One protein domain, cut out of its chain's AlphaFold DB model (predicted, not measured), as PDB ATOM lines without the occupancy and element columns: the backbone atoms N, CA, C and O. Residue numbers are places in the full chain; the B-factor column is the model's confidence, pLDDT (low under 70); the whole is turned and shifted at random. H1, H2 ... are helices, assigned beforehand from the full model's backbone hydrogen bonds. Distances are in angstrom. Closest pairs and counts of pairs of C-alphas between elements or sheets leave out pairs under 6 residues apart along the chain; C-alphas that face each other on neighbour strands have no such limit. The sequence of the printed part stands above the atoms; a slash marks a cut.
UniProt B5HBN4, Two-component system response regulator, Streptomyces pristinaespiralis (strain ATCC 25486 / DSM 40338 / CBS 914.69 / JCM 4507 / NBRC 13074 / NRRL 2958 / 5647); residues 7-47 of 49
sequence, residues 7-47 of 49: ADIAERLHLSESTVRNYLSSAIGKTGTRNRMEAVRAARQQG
ATOM      1  N   ALA A   7      10.553 -27.651  12.580       78.56
ATOM      2  CA  ALA A   7       9.330 -26.943  12.230       78.56
ATOM      3  C   ALA A   7       9.574 -25.433  12.062       78.56
ATOM      4  O   ALA A   7       9.232 -24.890  11.018       78.56
ATOM      5  N   ASP A   8      10.276 -24.785  13.000       79.81
ATOM      6  CA  ASP A   8      10.610 -23.350  12.892       79.81
ATOM      7  C   ASP A   8      11.452 -23.036  11.645       79.81
ATOM      8  O   ASP A   8      11.334 -21.978  11.026       79.81
ATOM      9  N   ILE A   9      12.352 -23.952  11.282       76.12
ATOM     10  CA  ILE A   9      13.201 -23.828  10.094       76.12
ATOM     11  C   ILE A   9      12.375 -24.048   8.824       76.12
ATOM     12  O   ILE A   9      12.529 -23.309   7.856       76.12
ATOM     13  N   ALA A  10      11.504 -25.056   8.827       83.75
ATOM     14  CA  ALA A  10      10.598 -25.356   7.725       83.75
ATOM     15  C   ALA A  10       9.667 -24.175   7.435       83.75
ATOM     16  O   ALA A  10       9.548 -23.762   6.284       83.75
ATOM     17  N   GLU A  11       9.101 -23.574   8.479       83.81
ATOM     18  CA  GLU A  11       8.236 -22.404   8.381       83.81
ATOM     19  C   GLU A  11       8.984 -21.187   7.818       83.81
ATOM     20  O   GLU A  11       8.536 -20.593   6.840       83.81
ATOM     21  N   ARG A  12      10.172 -20.867   8.351       81.62
ATOM     22  CA  ARG A  12      10.999 -19.743   7.866       81.62
ATOM     23  C   ARG A  12      11.470 -19.893   6.424       81.62
ATOM     24  O   ARG A  12      11.617 -18.891   5.733       81.62
ATOM     25  N   LEU A  13      11.760 -21.118   5.995       79.19
ATOM     26  CA  LEU A  13      12.231 -21.407   4.639       79.19
ATOM     27  C   LEU A  13      11.083 -21.716   3.668       79.19
ATOM     28  O   LEU A  13      11.347 -21.968   2.494       79.19
ATOM     29  N   HIS A  14       9.831 -21.727   4.137       84.44
ATOM     30  CA  HIS A  14       8.664 -22.180   3.374       84.44
ATOM     31  C   HIS A  14       8.861 -23.574   2.747       84.44
ATOM     32  O   HIS A  14       8.398 -23.863   1.642       84.44
ATOM     33  N   LEU A  15       9.568 -24.453   3.458       85.06
ATOM     34  CA  LEU A  15       9.837 -25.829   3.054       85.06
ATOM     35  C   LEU A  15       9.026 -26.799   3.904       85.06
ATOM     36  O   LEU A  15       8.660 -26.515   5.037       85.06
ATOM     37  N   SER A  16       8.803 -28.004   3.384       88.44
ATOM     38  CA  SER A  16       8.305 -29.091   4.225       88.44
ATOM     39  C   SER A  16       9.375 -29.499   5.238       88.44
ATOM     40  O   SER A  16      10.559 -29.609   4.901       88.44
ATOM     41  N   GLU A  17       8.957 -29.837   6.456       86.00
ATOM     42  CA  GLU A  17       9.846 -30.419   7.461       86.00
ATOM     43  C   GLU A  17      10.618 -31.634   6.939       86.00
ATOM     44  O   GLU A  17      11.762 -31.843   7.331       86.00
ATOM     45  N   SER A  18      10.030 -32.443   6.048       88.75
ATOM     46  CA  SER A  18      10.743 -33.573   5.443       88.75
ATOM     47  C   SER A  18      11.925 -33.116   4.597       88.75
ATOM     48  O   SER A  18      12.994 -33.713   4.697       88.75
ATOM     49  N   THR A  19      11.778 -32.033   3.836       86.44
ATOM     50  CA  THR A  19      12.873 -31.440   3.061       86.44
ATOM     51  C   THR A  19      13.961 -30.905   3.988       86.44
ATOM     52  O   THR A  19      15.138 -31.194   3.787       86.44
ATOM     53  N   VAL A  20      13.574 -30.213   5.063       84.44
ATOM     54  CA  VAL A  20      14.514 -29.707   6.077       84.44
ATOM     55  C   VAL A  20      15.246 -30.849   6.783       84.44
ATOM     56  O   VAL A  20      16.461 -30.785   6.953       84.44
ATOM     57  N   ARG A  21      14.552 -31.936   7.144       82.88
ATOM     58  CA  ARG A  21      15.175 -33.153   7.693       82.88
ATOM     59  C   ARG A  21      16.158 -33.771   6.708       82.88
ATOM     60  O   ARG A  21      17.213 -34.224   7.142       82.88
ATOM     61  N   ASN A  22      15.832 -33.775   5.418       85.31
ATOM     62  CA  ASN A  22      16.694 -34.332   4.382       85.31
ATOM     63  C   ASN A  22      17.978 -33.504   4.230       85.31
ATOM     64  O   ASN A  22      19.077 -34.061   4.242       85.31
ATOM     65  N   TYR A  23      17.854 -32.173   4.199       79.56
ATOM     66  CA  TYR A  23      19.005 -31.272   4.217       79.56
ATOM     67  C   TYR A  23      19.836 -31.429   5.481       79.56
ATOM     68  O   TYR A  23      21.051 -31.535   5.383       79.56
ATOM     69  N   LEU A  24      19.201 -31.521   6.650       76.94
ATOM     70  CA  LEU A  24      19.896 -31.761   7.912       76.94
ATOM     71  C   LEU A  24      20.640 -33.091   7.918       76.94
ATOM     72  O   LEU A  24      21.775 -33.134   8.369       76.94
ATOM     73  N   SER A  25      20.039 -34.161   7.402       78.62
ATOM     74  CA  SER A  25      20.685 -35.473   7.311       78.62
ATOM     75  C   SER A  25      21.897 -35.433   6.376       78.62
ATOM     76  O   SER A  25      22.982 -35.898   6.723       78.62
ATOM     77  N   SER A  26      21.745 -34.787   5.215       79.25
ATOM     78  CA  SER A  26      22.841 -34.596   4.261       79.25
ATOM     79  C   SER A  26      23.942 -33.690   4.828       79.25
ATOM     80  O   SER A  26      25.123 -33.967   4.637       79.25
ATOM     81  N   ALA A  27      23.571 -32.648   5.578       73.56
ATOM     82  CA  ALA A  27      24.499 -31.767   6.272       73.56
ATOM     83  C   ALA A  27      25.257 -32.521   7.367       73.56
ATOM     84  O   ALA A  27      26.473 -32.491   7.332       73.56
ATOM     85  N   ILE A  28      24.582 -33.273   8.246       73.88
ATOM     86  CA  ILE A  28      25.208 -34.112   9.288       73.88
ATOM     87  C   ILE A  28      26.260 -35.044   8.683       73.88
ATOM     88  O   ILE A  28      27.375 -35.126   9.194       73.88
ATOM     89  N   GLY A  29      25.922 -35.714   7.577       75.88
ATOM     90  CA  GLY A  29      26.856 -36.594   6.876       75.88
ATOM     91  C   GLY A  29      28.054 -35.851   6.275       75.88
ATOM     92  O   GLY A  29      29.164 -36.372   6.295       75.88
ATOM     93  N   LYS A  30      27.848 -34.628   5.769       69.12
ATOM     94  CA  LYS A  30      28.899 -33.807   5.140       69.12
ATOM     95  C   LYS A  30      29.763 -33.030   6.135       69.12
ATOM     96  O   LYS A  30      30.925 -32.779   5.844       69.12
ATOM     97  N   THR A  31      29.213 -32.625   7.276       67.94
ATOM     98  CA  THR A  31      29.893 -31.797   8.286       67.94
ATOM     99  C   THR A  31      30.427 -32.617   9.459       67.94
ATOM    100  O   THR A  31      31.179 -32.083  10.270       67.94
ATOM    101  N   GLY A  32      30.048 -33.895   9.579       66.62
ATOM    102  CA  GLY A  32      30.469 -34.770  10.679       66.62
ATOM    103  C   GLY A  32      29.908 -34.366  12.048       66.62
ATOM    104  O   GLY A  32      30.387 -34.842  13.077       66.62
ATOM    105  N   THR A  33      28.908 -33.479  12.091       66.69
ATOM    106  CA  THR A  33      28.318 -32.987  13.343       66.69
ATOM    107  C   THR A  33      27.574 -34.099  14.071       66.69
ATOM    108  O   THR A  33      26.786 -34.824  13.468       66.69
ATOM    109  N   ARG A  34      27.763 -34.214  15.389       66.44
ATOM    110  CA  ARG A  34      27.242 -35.346  16.175       66.44
ATOM    111  C   ARG A  34      25.751 -35.253  16.501       66.44
ATOM    112  O   ARG A  34      25.179 -36.218  17.001       66.44
ATOM    113  N   ASN A  35      25.115 -34.105  16.269       64.19
ATOM    114  CA  ASN A  35      23.710 -33.901  16.601       64.19
ATOM    115  C   ASN A  35      23.011 -32.905  15.657       64.19
ATOM    116  O   ASN A  35      23.640 -32.075  15.000       64.19
ATOM    117  N   ARG A  36      21.674 -32.972  15.626       65.50
ATOM    118  CA  ARG A  36      20.823 -32.107  14.791       65.50
ATOM    119  C   ARG A  36      21.016 -30.616  15.090       65.50
ATOM    120  O   ARG A  36      20.956 -29.817  14.165       65.50
ATOM    121  N   MET A  37      21.262 -30.234  16.344       70.12
ATOM    122  CA  MET A  37      21.488 -28.827  16.699       70.12
ATOM    123  C   MET A  37      22.801 -28.281  16.130       70.12
ATOM    124  O   MET A  37      22.838 -27.149  15.660       70.12
ATOM    125  N   GLU A  38      23.871 -29.066  16.156       69.12
ATOM    126  CA  GLU A  38      25.149 -28.710  15.553       69.12
ATOM    127  C   GLU A  38      25.042 -28.646  14.042       69.12
ATOM    128  O   GLU A  38      25.592 -27.733  13.447       69.12
ATOM    129  N   ALA A  39      24.268 -29.533  13.423       70.12
ATOM    130  CA  ALA A  39      24.016 -29.465  11.994       70.12
ATOM    131  C   ALA A  39      23.233 -28.209  11.588       70.12
ATOM    132  O   ALA A  39      23.567 -27.593  10.583       70.12
ATOM    133  N   VAL A  40      22.245 -27.773  12.384       70.50
ATOM    134  CA  VAL A  40      21.550 -26.488  12.166       70.50
ATOM    135  C   VAL A  40      22.517 -25.310  12.321       70.50
ATOM    136  O   VAL A  40      22.503 -24.391  11.502       70.50
ATOM    137  N   ARG A  41      23.384 -25.327  13.343       72.25
ATOM    138  CA  ARG A  41      24.405 -24.280  13.531       72.25
ATOM    139  C   ARG A  41      25.419 -24.266  12.390       72.25
ATOM    140  O   ARG A  41      25.747 -23.190  11.905       72.25
ATOM    141  N   ALA A  42      25.876 -25.435  11.952       70.12
ATOM    142  CA  ALA A  42      26.790 -25.587  10.830       70.12
ATOM    143  C   ALA A  42      26.139 -25.119   9.524       70.12
ATOM    144  O   ALA A  42      26.768 -24.383   8.777       70.12
ATOM    145  N   ALA A  43      24.868 -25.451   9.281       67.44
ATOM    146  CA  ALA A  43      24.123 -24.972   8.116       67.44
ATOM    147  C   ALA A  43      23.994 -23.438   8.109       67.44
ATOM    148  O   ALA A  43      24.252 -22.822   7.081       67.44
ATOM    149  N   ARG A  44      23.695 -22.813   9.260       67.88
ATOM    150  CA  ARG A  44      23.718 -21.343   9.394       67.88
ATOM    151  C   ARG A  44      25.105 -20.751   9.156       67.88
ATOM    152  O   ARG A  44      25.225 -19.763   8.446       67.88
ATOM    153  N   GLN A  45      26.156 -21.334   9.737       66.06
ATOM    154  CA  GLN A  45      27.527 -20.846   9.540       66.06
ATOM    155  C   GLN A  45      28.002 -20.982   8.091       66.06
ATOM    156  O   GLN A  45      28.754 -20.138   7.618       66.06
ATOM    157  N   GLN A  46      27.554 -22.019   7.387       63.28
ATOM    158  CA  GLN A  46      27.865 -22.247   5.977       63.28
ATOM    159  C   GLN A  46      26.983 -21.417   5.024       63.28
ATOM    160  O   GLN A  46      27.141 -21.518   3.810       63.28
ATOM    161  N   GLY A  47      26.049 -20.609   5.544       62.31
ATOM    162  CA  GLY A  47      25.137 -19.791   4.737       62.31
ATOM    163  C   GLY A  47      24.082 -20.601   3.979       62.31
ATOM    164  O   GLY A  47      23.540 -20.132   2.983       62.31
TER     165      GLY A  47
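What this domain is: This is residues 7 to 47 of the 49 residues of the protein "Two-component system response regulator" of Streptomyces pristinaespiralis (strain ATCC 25486 / DSM 40338 / CBS 914.69 / JCM 4507 / NBRC 13074 / NRRL 2958 / 5647) (UniProt B5HBN4). One long helix, H2, makes the base, and two shorter helices cross it on the same side, H1 at its first end and H3 over its later half, with an open gap between them. The printed part has 41 residues with three named helices, in the order H1, H2, H3, and no named strand: all helix. It is compact, with a radius of gyration of the C-alphas of 9.6 A and spans of 26 by 17 by 14 A.

Where its parts are: Find C-alpha 17 at (9.846, -30.419, 7.461); from there H2, residues 17 to 31, runs 20.1 A to C-alpha 31 at (29.893, -31.797, 8.286). H1 is residues 7 to 13, 9.8 A long. H3, residues 36 to 45, runs 14.1 A to C-alpha 45 at (27.527, -20.846, 9.540).

How they stand to each other: H2 touches H3, about perpendicular at 79 degrees; their closest C-alphas, Ile 28 and Ala 39, are 5.5 A apart. H2 touches H1 with residues 17 to 20 alone, about perpendicular at 88 degrees; the closest C-alphas, Ala 10 and Glu 17, are 5.1 A apart. H1 and H3 are apart. In H1, H2 and H3 every O i to N i+4 pair is within hydrogen-bond range.

The domain as a whole: The farthest C-alphas, His 14 and Gly 32, are 26.2 A apart. The printed part has no cut, and both links are tight. Look for pLDDT under 70 at residues 30 to 36, 38 and 43 to 47.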